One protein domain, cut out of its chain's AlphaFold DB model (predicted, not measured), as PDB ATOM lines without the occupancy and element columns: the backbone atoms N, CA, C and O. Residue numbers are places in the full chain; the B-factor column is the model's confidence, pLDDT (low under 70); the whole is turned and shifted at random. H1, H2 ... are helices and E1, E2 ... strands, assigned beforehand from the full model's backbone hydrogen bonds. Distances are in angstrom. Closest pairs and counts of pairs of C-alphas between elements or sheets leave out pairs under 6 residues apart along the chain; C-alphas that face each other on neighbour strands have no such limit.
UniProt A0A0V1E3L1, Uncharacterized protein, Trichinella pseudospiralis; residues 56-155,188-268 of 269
ATOM      1  N   VAL A  56      99.297 198.941 163.226       85.56
ATOM      2  CA  VAL A  56      98.268 198.381 162.352       85.56
ATOM      3  C   VAL A  56      98.277 199.132 161.032       85.56
ATOM      4  O   VAL A  56      98.358 200.354 161.024       85.56
ATOM      5  N   VAL A  57      98.170 198.424 159.916       85.75
ATOM      6  CA  VAL A  57      97.900 199.015 158.604       85.75
ATOM      7  C   VAL A  57      96.621 198.418 158.035       85.75
ATOM      8  O   VAL A  57      96.435 197.201 158.065       85.75
ATOM      9  N   ILE A  58      95.737 199.272 157.519       86.81
ATOM     10  CA  ILE A  58      94.608 198.820 156.702       86.81
ATOM     11  C   ILE A  58      95.130 198.709 155.269       86.81
ATOM     12  O   ILE A  58      95.598 199.688 154.698       86.81
ATOM     13  N   ARG A  59      95.114 197.500 154.715       87.31
ATOM     14  CA  ARG A  59      95.638 197.177 153.379       87.31
ATOM     15  C   ARG A  59      94.585 197.311 152.285       87.31
ATOM     16  O   ARG A  59      94.923 197.425 151.117       87.31
ATOM     17  N   GLY A  60      93.316 197.292 152.665       86.19
ATOM     18  CA  GLY A  60      92.194 197.440 151.756       86.19
ATOM     19  C   GLY A  60      90.910 197.643 152.538       86.19
ATOM     20  O   GLY A  60      90.807 197.246 153.702       86.19
ATOM     21  N   TRP A  61      89.937 198.287 151.907       88.06
ATOM     22  CA  TRP A  61      88.619 198.479 152.487       88.06
ATOM     23  C   TRP A  61      87.555 198.562 151.398       88.06
ATOM     24  O   TRP A  61      87.823 198.993 150.278       88.06
ATOM     25  N   GLN A  62      86.335 198.163 151.738       88.94
ATOM     26  CA  GLN A  62      85.192 198.283 150.841       88.94
ATOM     27  C   GLN A  62      83.933 198.577 151.644       88.94
ATOM     28  O   GLN A  62      83.657 197.913 152.639       88.94
ATOM     29  N   TYR A  63      83.159 199.560 151.192       87.19
ATOM     30  CA  TYR A  63      81.844 199.858 151.745       87.19
ATOM     31  C   TYR A  63      80.740 199.183 150.927       87.19
ATOM     32  O   TYR A  63      80.782 199.181 149.697       87.19
ATOM     33  N   SER A  64      79.727 198.662 151.610       87.88
ATOM     34  CA  SER A  64      78.487 198.187 151.007       87.88
ATOM     35  C   SER A  64      77.280 198.527 151.880       87.88
ATOM     36  O   SER A  64      77.371 198.652 153.102       87.88
ATOM     37  N   LYS A  65      76.120 198.688 151.240       85.06
ATOM     38  CA  LYS A  65      74.836 198.826 151.938       85.06
ATOM     39  C   LYS A  65      74.324 197.447 152.344       85.06
ATOM     40  O   LYS A  65      74.617 196.449 151.684       85.06
ATOM     41  N   CYS A  66      73.535 197.386 153.409       85.56
ATOM     42  CA  CYS A  66      72.920 196.129 153.825       85.56
ATOM     43  C   CYS A  66      71.778 195.750 152.867       85.56
ATOM     44  O   CYS A  66      70.761 196.429 152.794       85.56
ATOM     45  N   ALA A  67      71.921 194.648 152.136       74.25
ATOM     46  CA  ALA A  67      70.949 194.224 151.127       74.25
ATOM     47  C   ALA A  67      69.914 193.235 151.703       74.25
ATOM     48  O   ALA A  67      69.950 192.050 151.387       74.25
ATOM     49  N   SER A  68      69.004 193.694 152.572       74.81
ATOM     50  CA  SER A  68      67.874 192.869 153.040       74.81
ATOM     51  C   SER A  68      66.531 193.591 152.912       74.81
ATOM     52  O   SER A  68      66.488 194.813 152.772       74.81
ATOM     53  N   GLU A  69      65.418 192.849 152.953       64.75
ATOM     54  CA  GLU A  69      64.069 193.430 152.824       64.75
ATOM     55  C   GLU A  69      63.759 194.466 153.913       64.75
ATOM     56  O   GLU A  69      63.088 195.460 153.640       64.75
ATOM     57  N   ARG A  70      64.342 194.290 155.108       71.88
ATOM     58  CA  ARG A  70      64.277 195.244 156.230       71.88
ATOM     59  C   ARG A  70      64.843 196.624 155.868       71.88
ATOM     60  O   ARG A  70      64.486 197.613 156.495       71.88
ATOM     61  N   TRP A  71      65.706 196.700 154.855       73.56
ATOM     62  CA  TRP A  71      66.503 197.875 154.509       73.56
ATOM     63  C   TRP A  71      66.079 198.574 153.211       73.56
ATOM     64  O   TRP A  71      66.792 199.429 152.698       73.56
ATOM     65  N   ARG A  72      64.895 198.263 152.672       68.88
ATOM     66  CA  ARG A  72      64.410 198.863 151.412       68.88
ATOM     67  C   ARG A  72      64.057 200.349 151.509       68.88
ATOM     68  O   ARG A  72      63.906 200.993 150.477       68.88
ATOM     69  N   ASN A  73      63.897 200.889 152.717       76.69
ATOM     70  CA  ASN A  73      63.356 202.230 152.933       76.69
ATOM     71  C   ASN A  73      64.196 203.056 153.920       76.69
ATOM     72  O   ASN A  73      63.660 203.607 154.888       76.69
ATOM     73  N   TYR A  74      65.508 203.111 153.676       78.88
ATOM     74  CA  TYR A  74      66.455 203.886 154.472       78.88
ATOM     75  C   TYR A  74      65.988 205.332 154.685       78.88
ATOM     76  O   TYR A  74      65.537 206.004 153.760       78.88
ATOM     77  N   SER A  75      66.103 205.814 155.921       83.69
ATOM     78  CA  SER A  75      65.970 207.243 156.231       83.69
ATOM     79  C   SER A  75      67.271 207.987 155.940       83.69
ATOM     80  O   SER A  75      67.248 209.189 155.674       83.69
ATOM     81  N   VAL A  76      68.397 207.266 155.996       82.62
ATOM     82  CA  VAL A  76      69.741 207.784 155.756       82.62
ATOM     83  C   VAL A  76      70.502 206.853 154.823       82.62
ATOM     84  O   VAL A  76      70.605 205.654 155.085       82.62
ATOM     85  N   ASP A  77      71.089 207.422 153.778       82.56
ATOM     86  CA  ASP A  77      71.861 206.704 152.777       82.56
ATOM     87  C   ASP A  77      73.315 207.177 152.721       82.56
ATOM     88  O   ASP A  77      73.576 208.370 152.594       82.56
ATOM     89  N   VAL A  78      74.282 206.258 152.751       81.94
ATOM     90  CA  VAL A  78      75.696 206.608 152.537       81.94
ATOM     91  C   VAL A  78      76.005 206.484 151.047       81.94
ATOM     92  O   VAL A  78      76.116 205.384 150.504       81.94
ATOM     93  N   LYS A  79      76.163 207.631 150.383       81.69
ATOM     94  CA  LYS A  79      76.455 207.723 148.946       81.69
ATOM     95  C   LYS A  79      77.905 207.387 148.633       81.69
ATOM     96  O   LYS A  79      78.199 206.749 147.624       81.69
ATOM     97  N   LYS A  80      78.822 207.847 149.482       83.25
ATOM     98  CA  LYS A  80      80.259 207.679 149.281       83.25
ATOM     99  C   LYS A  80      80.952 207.568 150.624       83.25
ATOM    100  O   LYS A  80      80.667 208.348 151.522       83.25
ATOM    101  N   LEU A  81      81.891 206.639 150.722       82.31
ATOM    102  CA  LEU A  81      82.880 206.576 151.786       82.31
ATOM    103  C   LEU A  81      84.259 206.624 151.138       82.31
ATOM    104  O   LEU A  81      84.464 205.983 150.113       82.31
ATOM    105  N   VAL A  82      85.186 207.367 151.731       83.62
ATOM    106  CA  VAL A  82      86.607 207.376 151.387       83.62
ATOM    107  C   VAL A  82      87.411 207.324 152.677       83.62
ATOM    108  O   VAL A  82      87.187 208.145 153.565       83.62
ATOM    109  N   ILE A  83      88.358 206.391 152.763       82.69
ATOM    110  CA  ILE A  83      89.372 206.335 153.822       82.69
ATOM    111  C   ILE A  83      90.723 206.701 153.198       82.69
ATOM    112  O   ILE A  83      91.074 206.177 152.141       82.69
ATOM    113  N   TRP A  84      91.451 207.624 153.830       79.31
ATOM    114  CA  TRP A  84      92.757 208.114 153.383       79.31
ATOM    115  C   TRP A  84      93.754 208.159 154.564       79.31
ATOM    116  O   TRP A  84      93.325 208.403 155.695       79.31
ATOM    117  N   PRO A  85      95.071 207.958 154.358       84.94
ATOM    118  CA  PRO A  85      95.732 207.552 153.108       84.94
ATOM    119  C   PRO A  85      95.277 206.172 152.624       84.94
ATOM    120  O   PRO A  85      94.575 205.489 153.353       84.94
ATOM    121  N   GLU A  86      95.628 205.788 151.391       80.25
ATOM    122  CA  GLU A  86      95.222 204.502 150.781       80.25
ATOM    123  C   GLU A  86      95.514 203.305 151.700       80.25
ATOM    124  O   GLU A  86      94.680 202.416 151.853       80.25
ATOM    125  N   PHE A  87      96.655 203.362 152.397       83.88
ATOM    126  CA  PHE A  87      97.053 202.412 153.431       83.88
ATOM    127  C   PHE A  87      97.228 203.138 154.772       83.88
ATOM    128  O   PHE A  87      98.358 203.472 155.152       83.88
ATOM    129  N   PRO A  88      96.134 203.462 155.486       84.00
ATOM    130  CA  PRO A  88      96.214 204.188 156.741       84.00
ATOM    131  C   PRO A  88      96.911 203.325 157.790       84.00
ATOM    132  O   PRO A  88      96.612 202.137 157.956       84.00
ATOM    133  N   ARG A  89      97.871 203.940 158.485       84.81
ATOM    134  CA  ARG A  89      98.715 203.291 159.487       84.81
ATOM    135  C   ARG A  89      98.443 203.864 160.862       84.81
ATOM    136  O   ARG A  89      98.317 205.074 161.037       84.81
ATOM    137  N   PHE A  90      98.420 202.972 161.833       82.75
ATOM    138  CA  PHE A  90      98.461 203.280 163.242       82.75
ATOM    139  C   PHE A  90      99.829 202.850 163.811       82.75
ATOM    140  O   PHE A  90     100.244 201.713 163.574       82.75
ATOM    141  N   PRO A  91     100.488 203.685 164.636       79.38
ATOM    142  CA  PRO A  91     100.141 205.075 164.929       79.38
ATOM    143  C   PRO A  91     100.373 205.950 163.693       79.38
ATOM    144  O   PRO A  91     101.295 205.709 162.914       79.38
ATOM    145  N   GLY A  92      99.538 206.964 163.506       80.62
ATOM    146  CA  GLY A  92      99.566 207.779 162.301       80.62
ATOM    147  C   GLY A  92      98.230 208.450 162.001       80.62
ATOM    148  O   GLY A  92      97.269 208.331 162.769       80.62
ATOM    149  N   PRO A  93      98.178 209.226 160.912       79.25
ATOM    150  CA  PRO A  93      96.980 209.941 160.534       79.25
ATOM    151  C   PRO A  93      95.997 209.024 159.801       79.25
ATOM    152  O   PRO A  93      96.379 208.248 158.923       79.25
ATOM    153  N   ILE A  94      94.720 209.150 160.149       78.50
ATOM    154  CA  ILE A  94      93.612 208.495 159.458       78.50
ATOM    155  C   ILE A  94      92.551 209.550 159.174       78.50
ATOM    156  O   ILE A  94      92.103 210.285 160.060       78.50
ATOM    157  N   PHE A  95      92.148 209.602 157.916       77.19
ATOM    158  CA  PHE A  95      91.151 210.516 157.411       77.19
ATOM    159  C   PHE A  95      90.007 209.719 156.834       77.19
ATOM    160  O   PHE A  95      90.198 208.702 156.166       77.19
ATOM    161  N   PHE A  96      88.810 210.218 157.067       78.00
ATOM    162  CA  PHE A  96      87.628 209.660 156.461       78.00
ATOM    163  C   PHE A  96      86.703 210.749 156.001       78.00
ATOM    164  O   PHE A  96      86.489 211.748 156.690       78.00
ATOM    165  N   ASN A  97      86.145 210.527 154.828       77.00
ATOM    166  CA  ASN A  97      85.130 211.379 154.271       77.00
ATOM    167  C   ASN A  97      83.950 210.513 153.864       77.00
ATOM    168  O   ASN A  97      84.117 209.532 153.138       77.00
ATOM    169  N   ALA A  98      82.773 210.871 154.349       79.56
ATOM    170  CA  ALA A  98      81.554 210.193 153.997       79.56
ATOM    171  C   ALA A  98      80.489 211.194 153.559       79.56
ATOM    172  O   ALA A  98      80.197 212.161 154.261       79.56
ATOM    173  N   THR A  99      79.909 210.937 152.394       80.94
ATOM    174  CA  THR A  99      78.779 211.687 151.855       80.94
ATOM    175  C   THR A  99      77.509 210.910 152.142       80.94
ATOM    176  O   THR A  99      77.412 209.726 151.809       80.94
ATOM    177  N   VAL A 100      76.543 211.581 152.754       82.94
ATOM    178  CA  VAL A 100      75.328 210.977 153.289       82.94
ATOM    179  C   VAL A 100      74.115 211.770 152.838       82.94
ATOM    180  O   VAL A 100      74.137 212.994 152.877       82.94
ATOM    181  N   SER A 101      73.056 211.084 152.436       83.06
ATOM    182  CA  SER A 101      71.738 211.665 152.194       83.06
ATOM    183  C   SER A 101      70.841 211.356 153.378       83.06
ATOM    184  O   SER A 101      70.737 210.201 153.776       83.06
ATOM    185  N   VAL A 102      70.193 212.367 153.938       86.12
ATOM    186  CA  VAL A 102      69.084 212.187 154.872       86.12
ATOM    187  C   VAL A 102      67.813 212.472 154.092       86.12
ATOM    188  O   VAL A 102      67.551 213.621 153.737       86.12
ATOM    189  N   ASP A 103      67.039 211.430 153.808       87.88
ATOM    190  CA  ASP A 103      65.876 211.520 152.921       87.88
ATOM    191  C   ASP A 103      64.578 211.774 153.704       87.88
ATOM    192  O   ASP A 103      63.622 212.365 153.180       87.88
ATOM    193  N   LYS A 104      64.563 211.385 154.987       88.88
ATOM    194  CA  LYS A 104      63.432 211.532 155.913       88.88
ATOM    195  C   LYS A 104      63.844 212.240 157.203       88.88
ATOM    196  O   LYS A 104      64.999 212.120 157.607       88.88
ATOM    197  N   PRO A 105      62.910 212.933 157.881       88.25
ATOM    198  CA  PRO A 105      63.160 213.471 159.213       88.25
ATOM    199  C   PRO A 105      63.625 212.374 160.175       88.25
ATOM    200  O   PRO A 105      63.028 211.299 160.234       88.25
ATOM    201  N   LEU A 106      64.692 212.659 160.918       87.12
ATOM    202  CA  LEU A 106      65.248 211.753 161.913       87.12
ATOM    203  C   LEU A 106      64.685 212.071 163.305       87.12
ATOM    204  O   LEU A 106      64.438 213.241 163.612       87.12
ATOM    205  N   PRO A 107      64.487 211.055 164.158       88.19
ATOM    206  CA  PRO A 107      63.897 211.245 165.474       88.19
ATOM    207  C   PRO A 107      64.858 211.975 166.414       88.19
ATOM    208  O   PRO A 107      66.050 211.675 166.476       88.19
ATOM    209  N   SER A 108      64.327 212.918 167.191       84.31
ATOM    210  CA  SER A 108      65.077 213.661 168.211       84.31
ATOM    211  C   SER A 108      65.070 212.979 169.586       84.31
ATOM    212  O   SER A 108      65.849 213.362 170.459       84.31
ATOM    213  N   THR A 109      64.205 211.976 169.773       82.88
ATOM    214  CA  THR A 109      63.976 211.255 171.036       82.88
ATOM    215  C   THR A 109      65.049 210.219 171.357       82.88
ATOM    216  O   THR A 109      65.118 209.756 172.490       82.88
ATOM    217  N   GLY A 110      65.883 209.856 170.382       84.06
ATOM    218  CA  GLY A 110      66.970 208.899 170.551       84.06
ATOM    219  C   GLY A 110      67.284 208.178 169.248       84.06
ATOM    220  O   GLY A 110      66.381 207.826 168.488       84.06
ATOM    221  N   ILE A 111      68.573 207.972 169.001       84.56
ATOM    222  CA  ILE A 111      69.067 207.093 167.946       84.56
ATOM    223  C   ILE A 111      70.059 206.144 168.594       84.56
ATOM    224  O   ILE A 111      70.950 206.558 169.340       84.56
ATOM    225  N   GLU A 112      69.908 204.879 168.257       88.38
ATOM    226  CA  GLU A 112      70.771 203.804 168.675       88.38
ATOM    227  C   GLU A 112      71.657 203.345 167.524       88.38
ATOM    228  O   GLU A 112      71.229 203.305 166.371       88.38
ATOM    229  N   LEU A 113      72.886 202.961 167.855       86.75
ATOM    230  CA  LEU A 113      73.790 202.262 166.956       86.75
ATOM    231  C   LEU A 113      74.059 200.858 167.495       86.75
ATOM    232  O   LEU A 113      74.635 200.699 168.568       86.75
ATOM    233  N   GLU A 114      73.731 199.843 166.713       89.31
ATOM    234  CA  GLU A 114      74.223 198.485 166.908       89.31
ATOM    235  C   GLU A 114      75.412 198.252 165.979       89.31
ATOM    236  O   GLU A 114      75.351 198.504 164.771       89.31
ATOM    237  N   LEU A 115      76.510 197.775 166.552       86.50
ATOM    238  CA  LEU A 115      77.704 197.401 165.821       86.50
ATOM    239  C   LEU A 115      77.870 195.889 165.874       86.50
ATOM    240  O   LEU A 115      77.875 195.302 166.948       86.50
ATOM    241  N   GLU A 116      78.084 195.273 164.721       88.00
ATOM    242  CA  GLU A 116      78.510 193.883 164.612       88.00
ATOM    243  C   GLU A 116      79.910 193.857 164.000       88.00
ATOM    244  O   GLU A 116      80.118 194.276 162.856       88.00
ATOM    245  N   LEU A 117      80.876 193.368 164.771       83.06
ATOM    246  CA  LEU A 117      82.243 193.152 164.330       83.06
ATOM    247  C   LEU A 117      82.460 191.665 164.100       83.06
ATOM    248  O   LEU A 117      82.283 190.863 165.014       83.06
ATOM    249  N   ARG A 118      82.920 191.304 162.908       83.44
ATOM    250  CA  ARG A 118      83.362 189.949 162.597       83.44
ATOM    251  C   ARG A 118      84.797 189.934 162.105       83.44
ATOM    252  O   ARG A 118      85.226 190.897 161.473       83.44
ATOM    253  N   HIS A 119      85.501 188.837 162.338       82.44
ATOM    254  CA  HIS A 119      86.831 188.587 161.785       82.44
ATOM    255  C   HIS A 119      86.844 187.283 160.993       82.44
ATOM    256  O   HIS A 119      86.044 186.384 161.243       82.44
ATOM    257  N   ALA A 120      87.723 187.204 159.999       83.88
ATOM    258  CA  ALA A 120      87.887 186.010 159.195       83.88
ATOM    259  C   ALA A 120      88.575 184.905 159.999       83.88
ATOM    260  O   ALA A 120      89.630 185.120 160.601       83.88
ATOM    261  N   VAL A 121      87.993 183.714 159.930       80.81
ATOM    262  CA  VAL A 121      88.518 182.482 160.509       80.81
ATOM    263  C   VAL A 121      88.588 181.430 159.408       80.81
ATOM    264  O   VAL A 121      87.721 181.363 158.533       80.81
ATOM    265  N   LEU A 122      89.651 180.632 159.436       76.88
ATOM    266  CA  LEU A 122      89.805 179.461 158.584       76.88
ATOM    267  C   LEU A 122      89.472 178.222 159.409       76.88
ATOM    268  O   LEU A 122      90.028 178.010 160.486       76.88
ATOM    269  N   THR A 123      88.561 177.402 158.907       74.81
ATOM    270  CA  THR A 123      88.307 176.070 159.458       74.81
ATOM    271  C   THR A 123      89.490 175.135 159.189       74.81
ATOM    272  O   THR A 123      90.328 175.378 158.319       74.81
ATOM    273  N   SER A 124      89.517 173.994 159.880       76.38
ATOM    274  CA  SER A 124      90.516 172.936 159.666       76.38
ATOM    275  C   SER A 124      90.544 172.389 158.231       76.38
ATOM    276  O   SER A 124      91.585 171.929 157.774       76.38
ATOM    277  N   ASN A 125      89.425 172.463 157.503       79.19
ATOM    278  CA  ASN A 125      89.318 172.085 156.090       79.19
ATOM    279  C   ASN A 125      89.590 173.255 155.115       79.19
ATOM    280  O   ASN A 125      89.342 173.119 153.918       79.19
ATOM    281  N   GLY A 126      90.086 174.397 155.604       77.69
ATOM    282  CA  GLY A 126      90.502 175.545 154.790       77.69
ATOM    283  C   GLY A 126      89.367 176.449 154.295       77.69
ATOM    284  O   GLY A 126      89.613 177.351 153.496       77.69
ATOM    285  N   GLN A 127      88.130 176.243 154.754       82.44
ATOM    286  CA  GLN A 127      87.006 177.118 154.423       82.44
ATOM    287  C   GLN A 127      87.057 178.404 155.257       82.44
ATOM    288  O   GLN A 127      87.241 178.381 156.474       82.44
ATOM    289  N   LYS A 128      86.864 179.548 154.595       84.19
ATOM    290  CA  LYS A 128      86.825 180.858 155.251       84.19
ATOM    291  C   LYS A 128      85.403 181.197 155.682       84.19
ATOM    292  O   LYS A 128      84.501 181.237 154.848       84.19
ATOM    293  N   TYR A 129      85.223 181.519 156.956       84.75
ATOM    294  CA  TYR A 129      83.986 182.092 157.486       84.75
ATOM    295  C   TYR A 129      84.294 183.303 158.370       84.75
ATOM    296  O   TYR A 129      85.456 183.629 158.610       84.75
ATOM    297  N   TYR A 130      83.253 184.013 158.807       84.88
ATOM    298  CA  TYR A 130      83.399 185.208 159.635       84.88
ATOM    299  C   TYR A 130      82.717 185.021 160.983       84.88
ATOM    300  O   TYR A 130      81.486 184.944 161.054       84.88
ATOM    301  N   GLU A 131      83.529 184.981 162.032       81.12
ATOM    302  CA  GLU A 131      83.097 184.825 163.417       81.12
ATOM    303  C   GLU A 131      82.865 186.190 164.067       81.12
ATOM    304  O   GLU A 131      83.593 187.147 163.801       81.12
ATOM    305  N   VAL A 132      81.822 186.288 164.891       80.38
ATOM    306  CA  VAL A 132      81.464 187.514 165.611       80.38
ATOM    307  C   VAL A 132      82.425 187.715 166.776       80.38
ATOM    308  O   VAL A 132      82.581 186.830 167.609       80.38
ATOM    309  N   ILE A 133      83.020 188.903 166.873       77.38
ATOM    310  CA  ILE A 133      83.763 189.332 168.057       77.38
ATOM    311  C   ILE A 133      82.735 189.815 169.088       77.38
ATOM    312  O   ILE A 133      82.045 190.802 168.802       77.38
ATOM    313  N   PRO A 134      82.608 189.165 170.261       76.12
ATOM    314  CA  PRO A 134      81.637 189.560 171.280       76.12
ATOM    315  C   PRO A 134      81.829 191.004 171.751       76.12
ATOM    316  O   PRO A 134      82.900 191.590 171.580       76.12
ATOM    317  N   CYS A 135      80.787 191.581 172.349       73.50
ATOM    318  CA  CYS A 135      80.944 192.846 173.054       73.50
ATOM    319  C   CYS A 135      81.779 192.636 174.320       73.50
ATOM    320  O   CYS A 135      81.552 191.677 175.049       73.50
ATOM    321  N   TYR A 136      82.702 193.550 174.608       68.19
ATOM    322  CA  TYR A 136      83.504 193.572 175.828       68.19
ATOM    323  C   TYR A 136      83.515 194.972 176.442       68.19
ATOM    324  O   TYR A 136      83.576 195.968 175.724       68.19
ATOM    325  N   GLY A 137      83.496 195.060 177.775       66.25
ATOM    326  CA  GLY A 137      83.597 196.338 178.490       66.25
ATOM    327  C   GLY A 137      82.396 197.271 178.300       66.25
ATOM    328  O   GLY A 137      82.564 198.491 178.356       66.25
ATOM    329  N   TRP A 138      81.211 196.711 178.036       67.75
ATOM    330  CA  TRP A 138      79.957 197.463 178.039       67.75
ATOM    331  C   TRP A 138      79.561 197.850 179.465       67.75
ATOM    332  O   TRP A 138      79.957 197.210 180.444       67.75
ATOM    333  N   ASP A 139      78.768 198.907 179.583       71.75
ATOM    334  CA  ASP A 139      78.177 199.311 180.850       71.75
ATOM    335  C   ASP A 139      77.091 198.302 181.259       71.75
ATOM    336  O   ASP A 139      76.143 198.083 180.509       71.75
ATOM    337  N   MET A 140      77.218 197.660 182.426       66.25
ATOM    338  CA  MET A 140      76.294 196.576 182.804       66.25
ATOM    339  C   MET A 140      74.870 197.065 183.089       66.25
ATOM    340  O   MET A 140      73.933 196.283 182.978       66.25
ATOM    341  N   PHE A 141      74.713 198.322 183.512       71.25
ATOM    342  CA  PHE A 141      73.422 198.861 183.935       71.25
ATOM    343  C   PHE A 141      72.575 199.262 182.734       71.25
ATOM    344  O   PHE A 141      71.366 199.050 182.712       71.25
ATOM    345  N   THR A 142      73.223 199.838 181.728       76.38
ATOM    346  CA  THR A 142      72.583 200.331 180.511       76.38
ATOM    347  C   THR A 142      72.687 199.337 179.355       76.38
ATOM    348  O   THR A 142      71.890 199.396 178.424       76.38
ATOM    349  N   GLY A 143      73.646 198.409 179.395       77.00
ATOM    350  CA  GLY A 143      73.957 197.506 178.285       77.00
ATOM    351  C   GLY A 143      74.706 198.184 177.131       77.00
ATOM    352  O   GLY A 143      74.837 197.591 176.061       77.00
ATOM    353  N   CYS A 144      75.162 199.428 177.314       79.12
ATOM    354  CA  CYS A 144      75.646 200.278 176.231       79.12
ATOM    355  C   CYS A 144      77.175 200.423 176.229       79.12
ATOM    356  O   CYS A 144      77.840 200.421 177.266       79.12
ATOM    357  N   GLY A 145      77.733 200.660 175.046       73.75
ATOM    358  CA  GLY A 145      79.155 200.900 174.842       73.75
ATOM    359  C   GLY A 145      79.984 199.621 174.843       73.75
ATOM    360  O   GLY A 145      79.463 198.515 174.758       73.75
ATOM    361  N   GLY A 146      81.301 199.792 174.908       70.88
ATOM    362  CA  GLY A 146      82.257 198.693 174.853       70.88
ATOM    363  C   GLY A 146      82.945 198.545 173.498       70.88
ATOM    364  O   GLY A 146      83.063 199.486 172.714       70.88
ATOM    365  N   ILE A 147      83.458 197.343 173.280       72.44
ATOM    366  CA  ILE A 147      84.432 196.941 172.271       72.44
ATOM    367  C   ILE A 147      83.927 195.685 171.561       72.44
ATOM    368  O   ILE A 147      83.537 194.739 172.230       72.44
ATOM    369  N   GLY A 148      83.996 195.629 170.230       72.94
ATOM    370  CA  GLY A 148      83.491 194.482 169.467       72.94
ATOM    371  C   GLY A 148      82.038 194.685 169.051       72.94
ATOM    372  O   GLY A 148      81.667 195.790 168.653       72.94
ATOM    373  N   SER A 149      81.223 193.634 169.101       79.81
ATOM    374  CA  SER A 149      79.831 193.695 168.635       79.81
ATOM    375  C   SER A 149      78.889 194.264 169.698       79.81
ATOM    376  O   SER A 149      78.215 193.508 170.392       79.81
ATOM    377  N   CYS A 150      78.888 195.588 169.865       81.44
ATOM    378  CA  CYS A 150      78.210 196.288 170.958       81.44
ATOM    379  C   CYS A 150      77.063 197.199 170.505       81.44
ATOM    380  O   CYS A 150      77.036 197.691 169.374       81.44
ATOM    381  N   ARG A 151      76.166 197.503 171.448       84.69
ATOM    382  CA  ARG A 151      75.066 198.466 171.310       84.69
ATOM    383  C   ARG A 151      75.455 199.821 171.902       84.69
ATOM    384  O   ARG A 151      76.097 199.891 172.944       84.69
ATOM    385  N   TYR A 152      75.053 200.910 171.263       84.00
ATOM    386  CA  TYR A 152      75.303 202.286 171.689       84.00
ATOM    387  C   TYR A 152      73.973 203.037 171.719       84.00
ATOM    388  O   TYR A 152      73.469 203.458 170.683       84.00
ATOM    389  N   CYS A 153      73.410 203.179 172.915       81.88
ATOM    390  CA  CYS A 153      71.984 203.450 173.093       81.88
ATOM    391  C   CYS A 153      71.548 204.904 172.849       81.88
ATOM    392  O   CYS A 153      70.390 205.139 172.530       81.88
ATOM    393  N   ASP A 154      72.450 205.883 172.980       80.19
ATOM    394  CA  ASP A 154      72.156 207.270 172.601       80.19
ATOM    395  C   ASP A 154      73.343 207.919 171.896       80.19
ATOM    396  O   ASP A 154      74.292 208.425 172.507       80.19
ATOM    397  N   VAL A 155      73.262 207.924 170.573       81.19
ATOM    398  CA  VAL A 155      74.271 208.536 169.718       81.19
ATOM    399  C   VAL A 155      74.008 210.036 169.490       81.19
ATOM    400  O   VAL A 155      74.902 210.767 169.062       81.19
ATOM    401  N   PRO A 188      71.000 215.113 162.049       82.25
ATOM    402  CA  PRO A 188      71.139 215.943 160.855       82.25
ATOM    403  C   PRO A 188      69.790 216.127 160.145       82.25
ATOM    404  O   PRO A 188      69.096 215.129 159.914       82.25
ATOM    405  N   PRO A 189      69.396 217.364 159.789       83.38
ATOM    406  CA  PRO A 189      68.166 217.582 159.044       83.38
ATOM    407  C   PRO A 189      68.234 216.993 157.630       83.38
ATOM    408  O   PRO A 189      69.296 216.625 157.126       83.38
ATOM    409  N   LYS A 190      67.070 216.913 156.977       88.94
ATOM    410  CA  LYS A 190      66.942 216.413 155.604       88.94
ATOM    411  C   LYS A 190      67.895 217.157 154.661       88.94
ATOM    412  O   LYS A 190      67.932 218.385 154.668       88.94
ATOM    413  N   GLY A 191      68.617 216.416 153.827       85.88
ATOM    414  CA  GLY A 191      69.572 216.979 152.875       85.88
ATOM    415  C   GLY A 191      70.812 216.116 152.693       85.88
ATOM    416  O   GLY A 191      70.913 215.015 153.232       85.88
ATOM    417  N   GLU A 192      71.760 216.632 151.916       84.06
ATOM    418  CA  GLU A 192      73.051 215.986 151.707       84.06
ATOM    419  C   GLU A 192      74.103 216.557 152.659       84.06
ATOM    420  O   GLU A 192      74.266 217.769 152.793       84.06
ATOM    421  N   TRP A 193      74.837 215.656 153.300       77.62
ATOM    422  CA  TRP A 193      75.844 215.959 154.299       77.62
ATOM    423  C   TRP A 193      77.166 215.350 153.886       77.62
ATOM    424  O   TRP A 193      77.250 214.172 153.550       77.62
ATOM    425  N   THR A 194      78.224 216.146 153.963       74.50
ATOM    426  CA  THR A 194      79.591 215.643 153.860       74.50
ATOM    427  C   THR A 194      80.215 215.690 155.238       74.50
ATOM    428  O   THR A 194      80.368 216.760 155.828       74.50
ATOM    429  N   ILE A 195      80.570 214.523 155.758       72.19
ATOM    430  CA  ILE A 195      81.163 214.386 157.078       72.19
ATOM    431  C   ILE A 195      82.608 213.978 156.899       72.19
ATOM    432  O   ILE A 195      82.927 212.870 156.469       72.19
ATOM    433  N   THR A 196      83.483 214.915 157.235       66.62
ATOM    434  CA  THR A 196      84.926 214.719 157.221       66.62
ATOM    435  C   THR A 196      85.434 214.568 158.640       66.62
ATOM    436  O   THR A 196      85.055 215.314 159.544       66.62
ATOM    437  N   PHE A 197      86.355 213.639 158.822       66.25
ATOM    438  CA  PHE A 197      87.150 213.535 160.027       66.25
ATOM    439  C   PHE A 197      88.606 213.364 159.672       66.25
ATOM    440  O   PHE A 197      88.987 212.683 158.719       66.25
ATOM    441  N   ASN A 198      89.405 213.975 160.523       65.38
ATOM    442  CA  ASN A 198      90.842 213.938 160.505       65.38
ATOM    443  C   ASN A 198      91.277 213.681 161.945       65.38
ATOM    444  O   ASN A 198      90.970 214.487 162.828       65.38
ATOM    445  N   MET A 199      91.977 212.574 162.179       67.06
ATOM    446  CA  MET A 199      92.636 212.337 163.456       67.06
ATOM    447  C   MET A 199      94.019 211.758 163.240       67.06
ATOM    448  O   MET A 199      94.227 210.852 162.435       67.06
ATOM    449  N   VAL A 200      94.968 212.277 164.014       70.00
ATOM    450  CA  VAL A 200      96.301 211.700 164.144       70.00
ATOM    451  C   VAL A 200      96.314 210.872 165.410       70.00
ATOM    452  O   VAL A 200      96.318 211.417 166.514       70.00
ATOM    453  N   PHE A 201      96.306 209.556 165.247       69.19
ATOM    454  CA  PHE A 201      96.330 208.639 166.366       69.19
ATOM    455  C   PHE A 201      97.765 208.399 166.835       69.19
ATOM    456  O   PHE A 201      98.625 207.987 166.054       69.19
ATOM    457  N   ARG A 202      98.037 208.637 168.121       74.50
ATOM    458  CA  ARG A 202      99.349 208.391 168.735       74.50
ATOM    459  C   ARG A 202      99.248 207.217 169.699       74.50
ATOM    460  O   ARG A 202      98.196 206.960 170.270       74.50
ATOM    461  N   LEU A 203     100.374 206.553 169.954       71.12
ATOM    462  CA  LEU A 203     100.430 205.419 170.890       71.12
ATOM    463  C   LEU A 203      99.913 205.773 172.284       71.12
ATOM    464  O   LEU A 203      99.176 205.002 172.877       71.12
ATOM    465  N   LYS A 204     100.248 206.972 172.769       71.56
ATOM    466  CA  LYS A 204      99.801 207.475 174.075       71.56
ATOM    467  C   LYS A 204      98.290 207.691 174.184       71.56
ATOM    468  O   LYS A 204      97.798 207.906 175.284       71.56
ATOM    469  N   ASP A 205      97.587 207.717 173.053       66.44
ATOM    470  CA  ASP A 205      96.141 207.891 173.030       66.44
ATOM    471  C   ASP A 205      95.424 206.533 173.260       66.44
ATOM    472  O   ASP A 205      94.204 206.518 173.418       66.44
ATOM    473  N   LEU A 206      96.160 205.403 173.327       62.75
ATOM    474  CA  LEU A 206      95.619 204.062 173.593       62.75
ATOM    475  C   LEU A 206      96.168 203.440 174.889       62.75
ATOM    476  O   LEU A 206      97.264 203.793 175.324       62.75
ATOM    477  N   PRO A 207      95.468 202.448 175.470       58.41
ATOM    478  CA  PRO A 207      96.006 201.597 176.518       58.41
ATOM    479  C   PRO A 207      97.188 200.779 176.002       58.41
ATOM    480  O   PRO A 207      97.272 200.434 174.820       58.41
ATOM    481  N   ASN A 208      98.066 200.384 176.917       63.25
ATOM    482  CA  ASN A 208      99.099 199.402 176.610       63.25
ATOM    483  C   ASN A 208      98.467 198.075 176.154       63.25
ATOM    484  O   ASN A 208      97.423 197.680 176.668       63.25
ATOM    485  N   GLY A 209      99.089 197.400 175.185       63.66
ATOM    486  CA  GLY A 209      98.632 196.099 174.684       63.66
ATOM    487  C   GLY A 209      97.354 196.136 173.839       63.66
ATOM    488  O   GLY A 209      96.877 195.083 173.426       63.66
ATOM    489  N   PHE A 210      96.801 197.318 173.547       67.69
ATOM    490  CA  PHE A 210      95.477 197.480 172.943       67.69
ATOM    491  C   PHE A 210      95.227 196.646 171.670       67.69
ATOM    492  O   PHE A 210      94.185 196.009 171.541       67.69
ATOM    493  N   PHE A 211      96.181 196.613 170.734       72.31
ATOM    494  CA  PHE A 211      96.070 195.792 169.516       72.31
ATOM    495  C   PHE A 211      96.573 194.363 169.685       72.31
ATOM    496  O   PHE A 211      96.542 193.597 168.727       72.31
ATOM    497  N   GLY A 212      97.051 193.986 170.868       68.62
ATOM    498  CA  GLY A 212      97.533 192.638 171.147       68.62
ATOM    499  C   GLY A 212      96.552 191.556 170.678       68.62
ATOM    500  O   GLY A 212      96.966 190.670 169.929       68.62
ATOM    501  N   PRO A 213      95.248 191.671 170.983       69.81
ATOM    502  CA  PRO A 213      94.254 190.698 170.535       69.81
ATOM    503  C   PRO A 213      93.869 190.761 169.048       69.81
ATOM    504  O   PRO A 213      93.283 189.814 168.532       69.81
ATOM    505  N   LEU A 214      94.173 191.860 168.349       75.19
ATOM    506  CA  LEU A 214      93.845 192.017 166.930       75.19
ATOM    507  C   LEU A 214      94.666 191.022 166.095       75.19
ATOM    508  O   LEU A 214      95.853 190.829 166.348       75.19
ATOM    509  N   GLN A 215      94.074 190.406 165.081       77.06
ATOM    510  CA  GLN A 215      94.767 189.508 164.158       77.06
ATOM    511  C   GLN A 215      95.044 190.228 162.834       77.06
ATOM    512  O   GLN A 215      94.359 191.184 162.472       77.06
ATOM    513  N   SER A 216      96.075 189.789 162.108       83.12
ATOM    514  CA  SER A 216      96.278 190.246 160.727       83.12
ATOM    515  C   SER A 216      95.395 189.434 159.787       83.12
ATOM    516  O   SER A 216      95.822 188.394 159.284       83.12
ATOM    517  N   ASN A 217      94.159 189.872 159.590       85.12
ATOM    518  CA  ASN A 217      93.183 189.221 158.724       85.12
ATOM    519  C   ASN A 217      92.102 190.214 158.261       85.12
ATOM    520  O   ASN A 217      92.217 191.432 158.411       85.12
ATOM    521  N   GLU A 218      91.054 189.666 157.651       87.56
ATOM    522  CA  GLU A 218      89.904 190.425 157.184       87.56
ATOM    523  C   GLU A 218      88.858 190.602 158.285       87.56
ATOM    524  O   GLU A 218      88.565 189.672 159.037       87.56
ATOM    525  N   TYR A 219      88.227 191.770 158.312       86.56
ATOM    526  CA  TYR A 219      87.170 192.120 159.247       86.56
ATOM    527  C   TYR A 219      85.938 192.643 158.511       86.56
ATOM    528  O   TYR A 219      86.051 193.383 157.535       86.56
ATOM    529  N   TRP A 220      84.754 192.305 159.022       88.50
ATOM    530  CA  TRP A 220      83.486 192.900 158.602       88.50
ATOM    531  C   TRP A 220      82.857 193.687 159.730       88.50
ATOM    532  O   TRP A 220      82.741 193.216 160.858       88.50
ATOM    533  N   LEU A 221      82.454 194.902 159.401       89.00
ATOM    534  CA  LEU A 221      81.954 195.876 160.343       89.00
ATOM    535  C   LEU A 221      80.586 196.310 159.872       89.00
ATOM    536  O   LEU A 221      80.480 197.113 158.947       89.00
ATOM    537  N   THR A 222      79.549 195.754 160.475       89.25
ATOM    538  CA  THR A 222      78.169 196.118 160.167       89.25
ATOM    539  C   THR A 222      77.705 197.132 161.198       89.25
ATOM    540  O   THR A 222      77.790 196.872 162.394       89.25
ATOM    541  N   PHE A 223      77.233 198.285 160.747       87.44
ATOM    542  CA  PHE A 223      76.628 199.300 161.597       87.44
ATOM    543  C   PHE A 223      75.165 199.457 161.229       87.44
ATOM    544  O   PHE A 223      74.819 199.628 160.058       87.44
ATOM    545  N   THR A 224      74.329 199.433 162.251       89.31
ATOM    546  CA  THR A 224      72.881 199.476 162.145       89.31
ATOM    547  C   THR A 224      72.390 200.611 163.024       89.31
ATOM    548  O   THR A 224      72.625 200.602 164.228       89.31
ATOM    549  N   PHE A 225      71.729 201.595 162.429       87.62
ATOM    550  CA  PHE A 225      71.108 202.685 163.165       87.62
ATOM    551  C   PHE A 225      69.618 202.421 163.296       87.62
ATOM    552  O   PHE A 225      68.949 202.203 162.283       87.62
ATOM    553  N   ASN A 226      69.113 202.484 164.522       88.94
ATOM    554  CA  ASN A 226      67.696 202.352 164.830       88.94
ATOM    555  C   ASN A 226      67.213 203.577 165.615       88.94
ATOM    556  O   ASN A 226      68.004 204.250 166.277       88.94
ATOM    557  N   ASP A 227      65.923 203.882 165.547       88.75
ATOM    558  CA  ASP A 227      65.316 204.832 166.478       88.75
ATOM    559  C   ASP A 227      65.068 204.205 167.861       88.75
ATOM    560  O   ASP A 227      65.309 203.016 168.084       88.75
ATOM    561  N   ALA A 228      64.571 205.010 168.803       85.31
ATOM    562  CA  ALA A 228      64.250 204.560 170.158       85.31
ATOM    563  C   ALA A 228      63.169 203.456 170.215       85.31
ATOM    564  O   ALA A 228      63.033 202.782 171.234       85.31
ATOM    565  N   GLN A 229      62.398 203.265 169.141       86.38
ATOM    566  CA  GLN A 229      61.372 202.234 168.997       86.38
ATOM    567  C   GLN A 229      61.896 200.986 168.260       86.38
ATOM    568  O   GLN A 229      61.137 200.040 168.038       86.38
ATOM    569  N   GLY A 230      63.178 200.961 167.881       85.81
ATOM    570  CA  GLY A 230      63.810 199.857 167.159       85.81
ATOM    571  C   GLY A 230      63.562 199.865 165.647       85.81
ATOM    572  O   GLY A 230      63.874 198.877 164.974       85.81
ATOM    573  N   GLN A 231      63.011 200.948 165.088       88.06
ATOM    574  CA  GLN A 231      62.810 201.058 163.647       88.06
ATOM    575  C   GLN A 231      64.134 201.335 162.928       88.06
ATOM    576  O   GLN A 231      64.883 202.228 163.331       88.06
ATOM    577  N   PRO A 232      64.419 200.609 161.833       88.38
ATOM    578  CA  PRO A 232      65.647 200.769 161.068       88.38
ATOM    579  C   PRO A 232      65.728 202.142 160.383       88.38
ATOM    580  O   PRO A 232      64.875 202.496 159.571       88.38
ATOM    581  N   LEU A 233      66.802 202.887 160.646       87.25
ATOM    582  CA  LEU A 233      67.095 204.181 160.017       87.25
ATOM    583  C   LEU A 233      68.136 204.054 158.901       87.25
ATOM    584  O   LEU A 233      67.968 204.631 157.824       87.25
ATOM    585  N   ALA A 234      69.212 203.307 159.160       87.50
ATOM    586  CA  ALA A 234      70.343 203.144 158.250       87.50
ATOM    587  C   ALA A 234      71.085 201.837 158.533       87.50
ATOM    588  O   ALA A 234      71.150 201.398 159.679       87.50
ATOM    589  N   CYS A 235      71.701 201.245 157.514       87.81
ATOM    590  CA  CYS A 235      72.601 200.115 157.700       87.81
ATOM    591  C   CYS A 235      73.688 200.123 156.642       87.81
ATOM    592  O   CYS A 235      73.418 200.246 155.446       87.81
ATOM    593  N   GLY A 236      74.921 199.965 157.094       86.50
ATOM    594  CA  GLY A 236      76.068 199.865 156.220       86.50
ATOM    595  C   GLY A 236      77.061 198.852 156.742       86.50
ATOM    596  O   GLY A 236      77.066 198.482 157.915       86.50
ATOM    597  N   ARG A 237      77.902 198.384 155.832       89.06
ATOM    598  CA  ARG A 237      78.902 197.381 156.118       89.06
ATOM    599  C   ARG A 237      80.231 197.792 155.510       89.06
ATOM    600  O   ARG A 237      80.281 198.256 154.375       89.06
ATOM    601  N   ILE A 238      81.306 197.639 156.275       88.50
ATOM    602  CA  ILE A 238      82.662 197.891 155.795       88.50
ATOM    603  C   ILE A 238      83.482 196.621 155.959       88.50
ATOM    604  O   ILE A 238      83.558 196.062 157.051       88.50
ATOM    605  N   TRP A 239      84.070 196.171 154.861       89.94
ATOM    606  CA  TRP A 239      85.144 195.191 154.874       89.94
ATOM    607  C   TRP A 239      86.466 195.911 155.072       89.94
ATOM    608  O   TRP A 239      86.679 196.962 154.464       89.94
ATOM    609  N   LEU A 240      87.347 195.339 155.884       88.12
ATOM    610  CA  LEU A 240      88.714 195.801 156.075       88.12
ATOM    611  C   LEU A 240      89.672 194.624 155.964       88.12
ATOM    612  O   LEU A 240      89.443 193.595 156.591       88.12
ATOM    613  N   ASP A 241      90.784 194.812 155.270       87.38
ATOM    614  CA  ASP A 241      91.948 193.938 155.370       87.38
ATOM    615  C   ASP A 241      92.990 194.595 156.275       87.38
ATOM    616  O   ASP A 241      93.458 195.701 156.000       87.38
ATOM    617  N   VAL A 242      93.336 193.929 157.370       86.31
ATOM    618  CA  VAL A 242      94.160 194.482 158.438       86.31
ATOM    619  C   VAL A 242      95.459 193.695 158.568       86.31
ATOM    620  O   VAL A 242      95.482 192.468 158.572       86.31
ATOM    621  N   CYS A 243      96.566 194.415 158.726       86.00
ATOM    622  CA  CYS A 243      97.863 193.847 159.065       86.00
ATOM    623  C   CYS A 243      98.387 194.480 160.355       86.00
ATOM    624  O   CYS A 243      98.678 195.675 160.407       86.00
ATOM    625  N   LYS A 244      98.495 193.663 161.404       87.12
ATOM    626  CA  LYS A 244      99.136 194.000 162.676       87.12
ATOM    627  C   LYS A 244     100.626 193.683 162.577       87.12
ATOM    628  O   LYS A 244     100.990 192.612 162.110       87.12
ATOM    629  N   TYR A 245     101.485 194.565 163.066       85.00
ATOM    630  CA  TYR A 245     102.934 194.356 163.115       85.00
ATOM    631  C   TYR A 245     103.504 194.859 164.440       85.00
ATOM    632  O   TYR A 245     102.873 195.658 165.134       85.00
ATOM    633  N   ARG A 246     104.698 194.400 164.825       86.50
ATOM    634  CA  ARG A 246     105.386 194.940 166.007       86.50
ATOM    635  C   ARG A 246     106.043 196.271 165.659       86.50
ATOM    636  O   ARG A 246     106.698 196.376 164.630       86.50
ATOM    637  N   LEU A 247     105.919 197.287 166.510       84.75
ATOM    638  CA  LEU A 247     106.513 198.603 166.223       84.75
ATOM    639  C   LEU A 247     108.040 198.615 166.297       84.75
ATOM    640  O   LEU A 247     108.667 199.478 165.689       84.75
ATOM    641  N   ASN A 248     108.635 197.683 167.040       84.06
ATOM    642  CA  ASN A 248     110.085 197.511 167.101       84.06
ATOM    643  C   ASN A 248     110.643 196.683 165.928       84.06
ATOM    644  O   ASN A 248     111.860 196.638 165.756       84.06
ATOM    645  N   ASP A 249     109.783 196.055 165.121       82.06
ATOM    646  CA  ASP A 249     110.191 195.368 163.903       82.06
ATOM    647  C   ASP A 249     110.433 196.396 162.791       82.06
ATOM    648  O   ASP A 249     109.507 197.053 162.308       82.06
ATOM    649  N   ARG A 250     111.699 196.530 162.379       79.06
ATOM    650  CA  ARG A 250     112.108 197.448 161.305       79.06
ATOM    651  C   ARG A 250     111.471 197.096 159.965       79.06
ATOM    652  O   ARG A 250     111.265 197.989 159.152       79.06
ATOM    653  N   GLU A 251     111.166 195.822 159.745       81.06
ATOM    654  CA  GLU A 251     110.573 195.349 158.498       81.06
ATOM    655  C   GLU A 251     109.041 195.420 158.508       81.06
ATOM    656  O   GLU A 251     108.418 195.273 157.459       81.06
ATOM    657  N   GLN A 252     108.434 195.681 159.675       80.94
ATOM    658  CA  GLN A 252     106.987 195.802 159.869       80.94
ATOM    659  C   GLN A 252     106.205 194.640 159.244       80.94
ATOM    660  O   GLN A 252     105.187 194.837 158.571       80.94
ATOM    661  N   ARG A 253     106.685 193.410 159.452       83.44
ATOM    662  CA  ARG A 253     106.055 192.221 158.881       83.44
ATOM    663  C   ARG A 253     104.698 191.972 159.535       83.44
ATOM    664  O   ARG A 253     104.545 192.082 160.753       83.44
ATOM    665  N   CYS A 254     103.715 191.587 158.722       83.62
ATOM    666  CA  CYS A 254     102.388 191.241 159.219       83.62
ATOM    667  C   CYS A 254     102.445 189.994 160.107       83.62
ATOM    668  O   CYS A 254     102.895 188.930 159.684       83.62
ATOM    669  N   LEU A 255     101.925 190.121 161.322       82.00
ATOM    670  CA  LEU A 255     101.773 189.041 162.281       82.00
ATOM    671  C   LEU A 255     100.558 188.203 161.884       82.00
ATOM    672  O   LEU A 255      99.428 188.536 162.245       82.00
ATOM    673  N   ARG A 256     100.777 187.140 161.109       65.94
ATOM    674  CA  ARG A 256      99.763 186.101 160.899       65.94
ATOM    675  C   ARG A 256      99.706 185.252 162.157       65.94
ATOM    676  O   ARG A 256     100.650 184.525 162.444       65.94
ATOM    677  N   ASP A 257      98.642 185.409 162.929       57.28
ATOM    678  CA  ASP A 257      98.450 184.639 164.151       57.28
ATOM    679  C   ASP A 257      97.089 183.950 164.078       57.28
ATOM    680  O   ASP A 257      96.055 184.551 164.375       57.28
ATOM    681  N   ASP A 258      97.093 182.693 163.638       50.94
ATOM    682  CA  ASP A 258      95.889 181.908 163.338       50.94
ATOM    683  C   ASP A 258      95.102 181.488 164.602       50.94
ATOM    684  O   ASP A 258      94.114 180.766 164.501       50.94
ATOM    685  N   SER A 259      95.510 181.905 165.816       48.78
ATOM    686  CA  SER A 259      95.053 181.238 167.053       48.78
ATOM    687  C   SER A 259      94.757 182.104 168.288       48.78
ATOM    688  O   SER A 259      94.534 181.556 169.366       48.78
ATOM    689  N   VAL A 260      94.740 183.437 168.197       49.62
ATOM    690  CA  VAL A 260      94.609 184.287 169.404       49.62
ATOM    691  C   VAL A 260      93.215 184.186 170.038       49.62
ATOM    692  O   VAL A 260      93.114 184.007 171.251       49.62
ATOM    693  N   TYR A 261      92.142 184.233 169.240       44.34
ATOM    694  CA  TYR A 261      90.773 184.135 169.765       44.34
ATOM    695  C   TYR A 261      90.427 182.722 170.255       44.34
ATOM    696  O   TYR A 261      89.849 182.579 171.330       44.34
ATOM    697  N   SER A 262      90.865 181.676 169.544       42.84
ATOM    698  CA  SER A 262      90.647 180.285 169.961       42.84
ATOM    699  C   SER A 262      91.363 179.950 171.274       42.84
ATOM    700  O   SER A 262      90.763 179.333 172.153       42.84
ATOM    701  N   LYS A 263      92.599 180.437 171.467       42.66
ATOM    702  CA  LYS A 263      93.336 180.290 172.737       42.66
ATOM    703  C   LYS A 263      92.731 181.106 173.882       42.66
ATOM    704  O   LYS A 263      92.783 180.679 175.035       42.66
ATOM    705  N   PHE A 264      92.157 182.274 173.588       42.78
ATOM    706  CA  PHE A 264      91.506 183.102 174.602       42.78
ATOM    707  C   PHE A 264      90.221 182.450 175.129       42.78
ATOM    708  O   PHE A 264      90.063 182.360 176.347       42.78
ATOM    709  N   ILE A 265      89.373 181.917 174.239       44.88
ATOM    710  CA  ILE A 265      88.144 181.186 174.601       44.88
ATOM    711  C   ILE A 265      88.476 179.959 175.458       44.88
ATOM    712  O   ILE A 265      87.855 179.762 176.498       44.88
ATOM    713  N   SER A 266      89.516 179.193 175.107       37.78
ATOM    714  CA  SER A 266      89.948 178.042 175.915       37.78
ATOM    715  C   SER A 266      90.530 178.406 177.287       37.78
ATOM    716  O   SER A 266      90.669 177.531 178.127       37.78
ATOM    717  N   SER A 267      90.905 179.672 177.517       36.41
ATOM    718  CA  SER A 267      91.476 180.139 178.794       36.41
ATOM    719  C   SER A 267      90.456 180.776 179.745       36.41
ATOM    720  O   SER A 267      90.826 181.184 180.844       36.41
ATOM    721  N   LEU A 268      89.209 180.937 179.292       35.97
ATOM    722  CA  LEU A 268      88.080 181.447 180.078       35.97
ATOM    723  C   LEU A 268      87.087 180.341 180.476       35.97
ATOM    724  O   LEU A 268      86.123 180.641 181.179       35.97
TER     725      LEU A 268
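What this domain is: This is residues 56 to 155 and 188 to 268 of the 269 residues of an uncharacterized protein of Trichinella pseudospiralis (UniProt A0A0V1E3L1). Two antiparallel sheets form a sandwich, partly face to face: the larger, twisted, has the order E1 E8 E7 E4 E5, the smaller E2 E3 E6. The short helix H1 lies off both sheets. The printed part has 181 residues, with eight named strands, E1 to E8, then one named helix; the class is mostly strand, with under half of the residues in named elements. It is compact, with a radius of gyration of the C-alphas of 17.9 A and spans of 50 by 36 by 35 A.

Where its parts are: Find E8, residues 232 to 246, running 40.5 A from C-alpha 232 at (65.647, 200.769, 161.068) and bending by 52 degrees at residue 241. Beside it are E1, residues 56 to 65, from (98.268, 198.381, 162.352), and E7, residues 218 to 227, 30.0 A. Then come E4, residues 111 to 122, 35.8 A, and E5, residues 128 to 132. In the smaller sheet find E2, residues 76 to 84, E3, residues 92 to 102, 31.7 A, and E6, residues 191 to 201, 31.1 A. H1, residues 260 to 266, ends at (89.948, 178.042, 175.915).

How they stand to each other: Look at N 59 and O 241, 2.8 A, between E1 and E8, and at N 221 and O 238, 2.8 A, in the hairpin E7 and E8. N 116 and O 222, 2.8 A, are within hydrogen-bond range across the antiparallel neighbours E4 and E7, as are N 121 and O 129, 2.9 A, in the hairpin E4 and E5. In the hairpin E2 and E3 find N 82 and O 97, 2.8 A; E3 and E6 have N 98 and O 195, 2.9 A. Between the sheets, the closest C-alphas of E2 and E8 are those of Val 76 and Ala 234, 5.3 A. In H1 every O i to N i+4 pair is within hydrogen-bond range.

The domain as a whole: C-alphas 105 and 250 are farthest apart, 51.5 A. Residues 156 to 187 are cut out, leaving 12.0 A between C-alphas 155 and 188. E6 to E7 and E8 to H1 are long links. The pLDDT is under 70 for 32 residues, among them 256 to 268.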